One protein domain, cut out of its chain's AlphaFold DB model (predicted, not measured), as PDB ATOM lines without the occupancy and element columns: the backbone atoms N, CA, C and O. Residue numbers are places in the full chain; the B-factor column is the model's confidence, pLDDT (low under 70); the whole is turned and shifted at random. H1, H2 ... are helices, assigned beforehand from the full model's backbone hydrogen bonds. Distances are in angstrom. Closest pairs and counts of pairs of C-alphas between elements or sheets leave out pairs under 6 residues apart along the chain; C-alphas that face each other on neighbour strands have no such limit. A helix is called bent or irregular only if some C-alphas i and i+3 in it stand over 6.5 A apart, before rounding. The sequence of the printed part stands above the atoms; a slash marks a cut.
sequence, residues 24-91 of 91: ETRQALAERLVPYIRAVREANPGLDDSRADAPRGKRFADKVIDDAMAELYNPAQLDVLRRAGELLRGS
ATOM      1  N   GLU A  24      32.216 -18.540  37.364       97.69
ATOM      2  CA  GLU A  24      33.252 -17.829  38.118       97.69
ATOM      3  C   GLU A  24      33.673 -16.527  37.424       97.69
ATOM      4  O   GLU A  24      33.746 -15.479  38.065       97.69
ATOM      5  N   THR A  25      33.864 -16.565  36.101       97.44
ATOM      6  CA  THR A  25      34.223 -15.376  35.310       97.44
ATOM      7  C   THR A  25      33.113 -14.328  35.371       97.44
ATOM      8  O   THR A  25      33.379 -13.146  35.590       97.44
ATOM      9  N   ARG A  26      31.854 -14.761  35.229       97.56
ATOM     10  CA  ARG A  26      30.684 -13.879  35.315       97.56
ATOM     11  C   ARG A  26      30.543 -13.257  36.705       97.56
ATOM     12  O   ARG A  26      30.294 -12.059  36.818       97.56
ATOM     13  N   GLN A  27      30.745 -14.037  37.764       97.75
ATOM     14  CA  GLN A  27      30.679 -13.536  39.135       97.75
ATOM     15  C   GLN A  27      31.774 -12.496  39.420       97.75
ATOM     16  O   GLN A  27      31.469 -11.401  39.891       97.75
ATOM     17  N   ALA A  28      33.026 -12.800  39.071       97.38
ATOM     18  CA  ALA A  28      34.152 -11.895  39.295       97.38
ATOM     19  C   ALA A  28      33.989 -10.570  38.533       97.38
ATOM     20  O   ALA A  28      34.291  -9.494  39.058       97.38
ATOM     21  N   LEU A  29      33.478 -10.625  37.300       96.81
ATOM     22  CA  LEU A  29      33.210  -9.421  36.523       96.81
ATOM     23  C   LEU A  29      32.061  -8.592  37.116       96.81
ATOM     24  O   LEU A  29      32.156  -7.366  37.162       96.81
ATOM     25  N   ALA A  30      31.008  -9.238  37.622       95.12
ATOM     26  CA  ALA A  30      29.895  -8.546  38.265       95.12
ATOM     27  C   ALA A  30      30.348  -7.740  39.490       95.12
ATOM     28  O   ALA A  30      29.972  -6.579  39.631       95.12
ATOM     29  N   GLU A  31      31.196  -8.319  40.342       96.06
ATOM     30  CA  GLU A  31      31.760  -7.642  41.518       96.06
ATOM     31  C   GLU A  31      32.604  -6.425  41.131       96.06
ATOM     32  O   GLU A  31      32.473  -5.357  41.732       96.06
ATOM     33  N   ARG A  32      33.418  -6.554  40.076       95.12
ATOM     34  CA  ARG A  32      34.230  -5.454  39.539       95.12
ATOM     35  C   ARG A  32      33.390  -4.324  38.941       95.12
ATOM     36  O   ARG A  32      33.814  -3.176  39.002       95.12
ATOM     37  N   LEU A  33      32.206  -4.622  38.406       92.06
ATOM     38  CA  LEU A  33      31.294  -3.624  37.829       92.06
ATOM     39  C   LEU A  33      30.491  -2.835  38.872       92.06
ATOM     40  O   LEU A  33      30.000  -1.749  38.564       92.06
ATOM     41  N   VAL A  34      30.338  -3.345  40.099       92.31
ATOM     42  CA  VAL A  34      29.521  -2.697  41.143       92.31
ATOM     43  C   VAL A  34      29.921  -1.234  41.400       92.31
ATOM     44  O   VAL A  34      29.026  -0.381  41.380       92.31
ATOM     45  N   PRO A  35      31.210  -0.886  41.606       90.56
ATOM     46  CA  PRO A  35      31.619   0.500  41.838       90.56
ATOM     47  C   PRO A  35      31.301   1.417  40.652       90.56
ATOM     48  O   PRO A  35      30.821   2.533  40.854       90.56
ATOM     49  N   TYR A  36      31.497   0.931  39.424       86.19
ATOM     50  CA  TYR A  36      31.194   1.679  38.205       86.19
ATOM     51  C   TYR A  36      29.697   1.977  38.081       86.19
ATOM     52  O   TYR A  36      29.295   3.129  37.910       86.19
ATOM     53  N   ILE A  37      28.846   0.959  38.246       85.12
ATOM     54  CA  ILE A  37      27.388   1.128  38.170       85.12
ATOM     55  C   ILE A  37      26.893   2.068  39.278       85.12
ATOM     56  O   ILE A  37      25.992   2.875  39.037       85.12
ATOM     57  N   ARG A  38      27.482   2.007  40.480       87.06
ATOM     58  CA  ARG A  38      27.181   2.951  41.566       87.06
ATOM     59  C   ARG A  38      27.513   4.388  41.158       87.06
ATOM     60  O   ARG A  38      26.642   5.248  41.255       87.06
ATOM     61  N   ALA A  39      28.710   4.627  40.623       86.06
ATOM     62  CA  ALA A  39      29.124   5.949  40.156       86.06
ATOM     63  C   ALA A  39      28.211   6.488  39.037       86.06
ATOM     64  O   ALA A  39      27.851   7.665  39.046       86.06
ATOM     65  N   VAL A  40      27.775   5.630  38.104       82.25
ATOM     66  CA  VAL A  40      26.810   5.998  37.052       82.25
ATOM     67  C   VAL A  40      25.472   6.442  37.650       82.25
ATOM     68  O   VAL A  40      24.932   7.459  37.212       82.25
ATOM     69  N   ARG A  41      24.939   5.714  38.643       81.38
ATOM     70  CA  ARG A  41      23.674   6.064  39.320       81.38
ATOM     71  C   ARG A  41      23.787   7.378  40.085       81.38
ATOM     72  O   ARG A  41      22.951   8.256  39.907       81.38
ATOM     73  N   GLU A  42      24.856   7.550  40.859       84.12
ATOM     74  CA  GLU A  42      25.125   8.787  41.604       84.12
ATOM     75  C   GLU A  42      25.280   9.997  40.669       84.12
ATOM     76  O   GLU A  42      24.803  11.093  40.968       84.12
ATOM     77  N   ALA A  43      25.904   9.804  39.503       83.88
ATOM     78  CA  ALA A  43      26.044  10.844  38.491       83.88
ATOM     79  C   ALA A  43      24.738  11.143  37.730       83.88
ATOM     80  O   ALA A  43      24.617  12.229  37.160       83.88
ATOM     81  N   ASN A  44      23.775  10.212  37.721       76.31
ATOM     82  CA  ASN A  44      22.520  10.308  36.972       76.31
ATOM     83  C   ASN A  44      21.302   9.887  37.828       76.31
ATOM     84  O   ASN A  44      20.675   8.866  37.531       76.31
ATOM     85  N   PRO A  45      20.905  10.681  38.842       74.12
ATOM     86  CA  PRO A  45      19.844  10.303  39.787       74.12
ATOM     87  C   PRO A  45      18.489   9.967  39.133       74.12
ATOM     88  O   PRO A  45      17.769   9.094  39.605       74.12
ATOM     89  N   GLY A  46      18.165  10.584  37.989       69.06
ATOM     90  CA  GLY A  46      16.913  10.330  37.257       69.06
ATOM     91  C   GLY A  46      16.782   8.926  36.638       69.06
ATOM     92  O   GLY A  46      15.704   8.567  36.157       69.06
ATOM     93  N   LEU A  47      17.851   8.117  36.641       67.19
ATOM     94  CA  LEU A  47      17.798   6.710  36.224       67.19
ATOM     95  C   LEU A  47      17.025   5.829  37.213       67.19
ATOM     96  O   LEU A  47      16.437   4.825  36.797       67.19
ATOM     97  N   ASP A  48      17.023   6.191  38.496       62.81
ATOM     98  CA  ASP A  48      16.277   5.465  39.524       62.81
ATOM     99  C   ASP A  48      14.785   5.845  39.486       62.81
ATOM    100  O   ASP A  48      13.927   4.958  39.511       62.81
ATOM    101  N   ASP A  49      14.474   7.129  39.274       52.62
ATOM    102  CA  ASP A  49      13.097   7.643  39.169       52.62
ATOM    103  C   ASP A  49      12.350   7.095  37.937       52.62
ATOM    104  O   ASP A  49      11.175   6.730  38.009       52.62
ATOM    105  N   SER A  50      13.051   6.918  36.811       50.38
ATOM    106  CA  SER A  50      12.469   6.389  35.563       50.38
ATOM    107  C   SER A  50      11.934   4.953  35.691       50.38
ATOM    108  O   SER A  50      11.071   4.538  34.916       50.38
ATOM    109  N   ARG A  51      12.424   4.174  36.668       49.34
ATOM    110  CA  ARG A  51      11.903   2.831  36.981       49.34
ATOM    111  C   ARG A  51      10.695   2.861  37.922       49.34
ATOM    112  O   ARG A  51       9.952   1.880  37.957       49.34
ATOM    113  N   ALA A  52      10.500   3.946  38.670       45.31
ATOM    114  CA  ALA A  52       9.412   4.097  39.631       45.31
ATOM    115  C   ALA A  52       8.098   4.580  38.981       45.31
ATOM    116  O   ALA A  52       7.026   4.137  39.388       45.31
ATOM    117  N   ASP A  53       8.174   5.402  37.929       38.56
ATOM    118  CA  ASP A  53       7.022   6.137  37.371       38.56
ATOM    119  C   ASP A  53       6.270   5.452  36.204       38.56
ATOM    120  O   ASP A  53       5.400   6.061  35.579       38.56
ATOM    121  N   ALA A  54       6.542   4.183  35.874       39.72
ATOM    122  CA  ALA A  54       5.927   3.521  34.713       39.72
ATOM    123  C   ALA A  54       4.417   3.185  34.920       39.72
ATOM    124  O   ALA A  54       4.093   2.219  35.621       39.72
ATOM    125  N   PRO A  55       3.457   3.861  34.239       41.19
ATOM    126  CA  PRO A  55       2.018   3.782  34.554       41.19
ATOM    127  C   PRO A  55       1.298   2.521  34.043       41.19
ATOM    128  O   PRO A  55       0.099   2.359  34.263       41.19
ATOM    129  N   ARG A  56       1.987   1.630  33.314       37.41
ATOM    130  CA  ARG A  56       1.395   0.425  32.686       37.41
ATOM    131  C   ARG A  56       1.976  -0.901  33.176       37.41
ATOM    132  O   ARG A  56       1.791  -1.936  32.542       37.41
ATOM    133  N   GLY A  57       2.578  -0.874  34.361       42.97
ATOM    134  CA  GLY A  57       2.980  -2.064  35.094       42.97
ATOM    135  C   GLY A  57       4.345  -2.573  34.653       42.97
ATOM    136  O   GLY A  57       4.514  -3.008  33.516       42.97
ATOM    137  N   LYS A  58       5.277  -2.561  35.612       48.16
ATOM    138  CA  LYS A  58       6.589  -3.228  35.639       48.16
ATOM    139  C   LYS A  58       6.756  -4.294  34.534       48.16
ATOM    140  O   LYS A  58       7.516  -4.106  33.602       48.16
ATOM    141  N   ARG A  59       5.875  -5.302  34.518       45.72
ATOM    142  CA  ARG A  59       5.905  -6.475  33.623       45.72
ATOM    143  C   ARG A  59       5.891  -6.232  32.104       45.72
ATOM    144  O   ARG A  59       6.504  -7.024  31.398       45.72
ATOM    145  N   PHE A  60       5.168  -5.241  31.568       40.94
ATOM    146  CA  PHE A  60       5.095  -5.065  30.099       40.94
ATOM    147  C   PHE A  60       6.287  -4.262  29.567       40.94
ATOM    148  O   PHE A  60       6.809  -4.569  28.497       40.94
ATOM    149  N   ALA A  61       6.745  -3.274  30.344       52.56
ATOM    150  CA  ALA A  61       8.006  -2.589  30.085       52.56
ATOM    151  C   ALA A  61       9.187  -3.557  30.250       52.56
ATOM    152  O   ALA A  61      10.052  -3.579  29.383       52.56
ATOM    153  N   ASP A  62       9.161  -4.412  31.282       59.38
ATOM    154  CA  ASP A  62      10.191  -5.426  31.524       59.38
ATOM    155  C   ASP A  62      10.355  -6.344  30.304       59.38
ATOM    156  O   ASP A  62      11.467  -6.489  29.828       59.38
ATOM    157  N   LYS A  63       9.274  -6.872  29.702       61.69
ATOM    158  CA  LYS A  63       9.409  -7.783  28.548       61.69
ATOM    159  C   LYS A  63      10.024  -7.119  27.307       61.69
ATOM    160  O   LYS A  63      10.879  -7.714  26.665       61.69
ATOM    161  N   VAL A  64       9.571  -5.919  26.937       66.81
ATOM    162  CA  VAL A  64      10.104  -5.214  25.752       66.81
ATOM    163  C   VAL A  64      11.564  -4.819  25.974       66.81
ATOM    164  O   VAL A  64      12.369  -4.884  25.049       66.81
ATOM    165  N   ILE A  65      11.907  -4.437  27.204       71.56
ATOM    166  CA  ILE A  65      13.283  -4.149  27.600       71.56
ATOM    167  C   ILE A  65      14.117  -5.434  27.593       71.56
ATOM    168  O   ILE A  65      15.221  -5.406  27.070       71.56
ATOM    169  N   ASP A  66      13.603  -6.549  28.108       71.69
ATOM    170  CA  ASP A  66      14.298  -7.838  28.137       71.69
ATOM    171  C   ASP A  66      14.579  -8.353  26.719       71.69
ATOM    172  O   ASP A  66      15.703  -8.762  26.434       71.69
ATOM    173  N   ASP A  67      13.593  -8.278  25.817       76.88
ATOM    174  CA  ASP A  67      13.756  -8.667  24.412       76.88
ATOM    175  C   ASP A  67      14.827  -7.779  23.734       76.88
ATOM    176  O   ASP A  67      15.766  -8.296  23.129       76.88
ATOM    177  N   ALA A  68      14.764  -6.452  23.910       82.12
ATOM    178  CA  ALA A  68      15.764  -5.524  23.368       82.12
ATOM    179  C   ALA A  68      17.165  -5.727  23.975       82.12
ATOM    180  O   ALA A  68      18.179  -5.595  23.294       82.12
ATOM    181  N   MET A  69      17.248  -6.071  25.259       80.31
ATOM    182  CA  MET A  69      18.509  -6.376  25.931       80.31
ATOM    183  C   MET A  69      19.110  -7.688  25.421       80.31
ATOM    184  O   MET A  69      20.323  -7.762  25.261       80.31
ATOM    185  N   ALA A  70      18.287  -8.692  25.116       83.75
ATOM    186  CA  ALA A  70      18.725  -9.950  24.513       83.75
ATOM    187  C   ALA A  70      19.180  -9.807  23.050       83.75
ATOM    188  O   ALA A  70      19.947 -10.639  22.569       83.75
ATOM    189  N   GLU A  71      18.745  -8.759  22.346       88.25
ATOM    190  CA  GLU A  71      19.277  -8.406  21.024       88.25
ATOM    191  C   GLU A  71      20.659  -7.737  21.103       88.25
ATOM    192  O   GLU A  71      21.475  -7.901  20.196       88.25
ATOM    193  N   LEU A  72      20.926  -6.980  22.174       86.62
ATOM    194  CA  LEU A  72      22.159  -6.198  22.340       86.62
ATOM    195  C   LEU A  72      23.264  -6.945  23.090       86.62
ATOM    196  O   LEU A  72      24.443  -6.704  22.840       86.62
ATOM    197  N   TYR A  73      22.888  -7.830  24.007       87.06
ATOM    198  CA  TYR A  73      23.804  -8.526  24.895       87.06
ATOM    199  C   TYR A  73      23.612 -10.031  24.808       87.06
ATOM    200  O   TYR A  73      22.500 -10.551  24.716       87.06
ATOM    201  N   ASN A  74      24.721 -10.752  24.919       94.25
ATOM    202  CA  ASN A  74      24.682 -12.198  25.029       94.25
ATOM    203  C   ASN A  74      24.228 -12.650  26.440       94.25
ATOM    204  O   ASN A  74      24.235 -11.859  27.392       94.25
ATOM    205  N   PRO A  75      23.866 -13.935  26.617       92.31
ATOM    206  CA  PRO A  75      23.376 -14.441  27.900       92.31
ATOM    207  C   PRO A  75      24.345 -14.242  29.076       92.31
ATOM    208  O   PRO A  75      23.904 -13.969  30.193       92.31
ATOM    209  N   ALA A  76      25.656 -14.352  28.841       95.94
ATOM    210  CA  ALA A  76      26.663 -14.158  29.878       95.94
ATOM    211  C   ALA A  76      26.727 -12.695  30.335       95.94
ATOM    212  O   ALA A  76      26.763 -12.431  31.536       95.94
ATOM    213  N   GLN A  77      26.671 -11.748  29.399       94.94
ATOM    214  CA  GLN A  77      26.652 -10.312  29.687       94.94
ATOM    215  C   GLN A  77      25.406  -9.909  30.486       94.94
ATOM    216  O   GLN A  77      25.511  -9.209  31.495       94.94
ATOM    217  N   LEU A  78      24.229 -10.404  30.090       92.00
ATOM    218  CA  LEU A  78      22.979 -10.160  30.817       92.00
ATOM    219  C   LEU A  78      23.030 -10.697  32.250       92.00
ATOM    220  O   LEU A  78      22.573 -10.037  33.187       92.00
ATOM    221  N   ASP A  79      23.619 -11.877  32.440       93.19
ATOM    222  CA  ASP A  79      23.777 -12.474  33.761       93.19
ATOM    223  C   ASP A  79      24.718 -11.661  34.667       93.19
ATOM    224  O   ASP A  79      24.408 -11.448  35.841       93.19
ATOM    225  N   VAL A  80      25.818 -11.134  34.121       95.19
ATOM    226  CA  VAL A  80      26.726 -10.227  34.843       95.19
ATOM    227  C   VAL A  80      25.997  -8.961  35.301       95.19
ATOM    228  O   VAL A  80      26.079  -8.593  36.477       95.19
ATOM    229  N   LEU A  81      25.229  -8.323  34.410       90.06
ATOM    230  CA  LEU A  81      24.440  -7.129  34.738       90.06
ATOM    231  C   LEU A  81      23.402  -7.413  35.834       90.06
ATOM    232  O   LEU A  81      23.225  -6.605  36.755       90.06
ATOM    233  N   ARG A  82      22.742  -8.578  35.780       88.69
ATOM    234  CA  ARG A  82      21.788  -9.020  36.805       88.69
ATOM    235  C   ARG A  82      22.461  -9.169  38.173       88.69
ATOM    236  O   ARG A  82      21.963  -8.594  39.144       88.69
ATOM    237  N   ARG A  83      23.594  -9.878  38.249       93.25
ATOM    238  CA  ARG A  83      24.362 -10.088  39.493       93.25
ATOM    239  C   ARG A  83      24.848  -8.779  40.093       93.25
ATOM    240  O   ARG A  83      24.659  -8.549  41.283       93.25
ATOM    241  N   ALA A  84      25.411  -7.890  39.278       91.00
ATOM    242  CA  ALA A  84      25.870  -6.589  39.754       91.00
ATOM    243  C   ALA A  84      24.704  -5.763  40.332       91.00
ATOM    244  O   ALA A  84      24.833  -5.127  41.379       91.00
ATOM    245  N   GLY A  85      23.524  -5.836  39.703       85.69
ATOM    246  CA  GLY A  85      22.299  -5.239  40.229       85.69
ATOM    247  C   GLY A  85      21.823  -5.848  41.555       85.69
ATOM    248  O   GLY A  85      21.281  -5.124  42.388       85.69
ATOM    249  N   GLU A  86      21.996  -7.155  41.762       87.31
ATOM    250  CA  GLU A  86      21.694  -7.837  43.031       87.31
ATOM    251  C   GLU A  86      22.661  -7.421  44.142       87.31
ATOM    252  O   GLU A  86      22.206  -7.037  45.219       87.31
ATOM    253  N   LEU A  87      23.966  -7.399  43.855       88.88
ATOM    254  CA  LEU A  87      25.006  -6.949  44.784       88.88
ATOM    255  C   LEU A  87      24.743  -5.517  45.264       88.88
ATOM    256  O   LEU A  87      24.802  -5.249  46.460       88.88
ATOM    257  N   LEU A  88      24.360  -4.614  44.356       85.81
ATOM    258  CA  LEU A  88      24.021  -3.227  44.690       85.81
ATOM    259  C   LEU A  88      22.798  -3.081  45.605       85.81
ATOM    260  O   LEU A  88      22.738  -2.119  46.361       85.81
ATOM    261  N   ARG A  89      21.820  -3.996  45.537       82.81
ATOM    262  CA  ARG A  89      20.630  -3.970  46.412       82.81
ATOM    263  C   ARG A  89      20.886  -4.573  47.790       82.81
ATOM    264  O   ARG A  89      20.152  -4.256  48.718       82.81
ATOM    265  N   GLY A  90      21.858  -5.478  47.894       76.75
ATOM    266  CA  GLY A  90      22.267  -6.106  49.153       76.75
ATOM    267  C   GLY A  90      23.407  -5.388  49.883       76.75
ATOM    268  O   GLY A  90      23.823  -5.879  50.929       76.75
ATOM    269  N   SER A  91      23.924  -4.288  49.316       58.56
ATOM    270  CA  SER A  91      25.014  -3.460  49.863       58.56
ATOM    271  C   SER A  91      24.534  -2.453  50.900       58.56
ATOM    272  O   SER A  91      23.440  -1.884  50.695       58.56
TER     273      SER A  91
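What this domain is: This is residues 24 to 91 of the 91 residues of the protein "MerR family transcriptional regulator" of Mycolicibacterium aichiense (UniProt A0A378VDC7). Four helices follow one another round an open, loosely made ring: the bent helix H1 runs along one side, the short H2 and the longer H3 go round the far side, and H4 comes back to cross the first arm of H1, H1a, and pack on it. This crossing of H1a and H4 is the one place where helices touch, and the middle of the ring is empty. The printed part has 68 residues with four named helices, H1, H2, H3 and H4 in chain order, and no named strand; the class is all helix. It is only just compact, close to loose, with a radius of gyration of the C-alphas of 13.1 A, and it spans 37 by 27 by 19 A.

How they stand to each other: H1, residues 24 to 43, was assigned as one helix by its hydrogen bonds but is bent: C-alphas 32 and 35 are 6.9 A apart. Its arms, H1a, residues 24 to 32, and H1b, residues 35 to 43, stand at a steep tilt of 37 degrees, only just beyond shallow. H1a touches H4, residues 75 to 89, the same way at a steep tilt of 46 degrees; their closest C-alphas, those of Ala 30 and Ala 84, are 4.7 A apart. H1b and H4 are close but not clearly touching, with the closest C-alphas, Arg 38 and Leu 88, at 7.6 A. H2, residues 46 to 52, is close to H1b but not clearly touching, about perpendicular at 88 degrees; their closest C-alphas, Arg 41 and Leu 47, are 6.7 A apart. H3, residues 58 to 72, and H2 are only just apart, at 8.2 A. H3 and H4 are close but not clearly touching and run opposite ways at a steep tilt of 45 degrees; their closest C-alphas, Ala 70 and Leu 78, are 7.6 A apart. In H1a, H1b, H3 and H4 every O i to N i+4 pair is within hydrogen-bond range; in H2 1 of 3 is, beside 2 of 4 O i to N i+3 pairs.

Where its parts are: H1a begins at C-alpha 24, (33.252, -17.829, 38.118), and is 12.5 A long; H1b is 12.2 A long. H2 measures 10.0 A. H3 begins at C-alpha 58, (6.589, -3.228, 35.639), and is 20.7 A long. H4, 21.4 A long, ends at C-alpha 89, (20.630, -3.970, 46.412).

The domain as a whole: The C-alphas farthest apart, Glu 24 and Pro 55, are 38.1 A from each other. The printed part has no cut, and its three links are tight. Residues 39 to 50 and 52 to 60 stand free. The mean pLDDT of the printed part is 77.3; residues 46 to 64 and residue 91 are under 70.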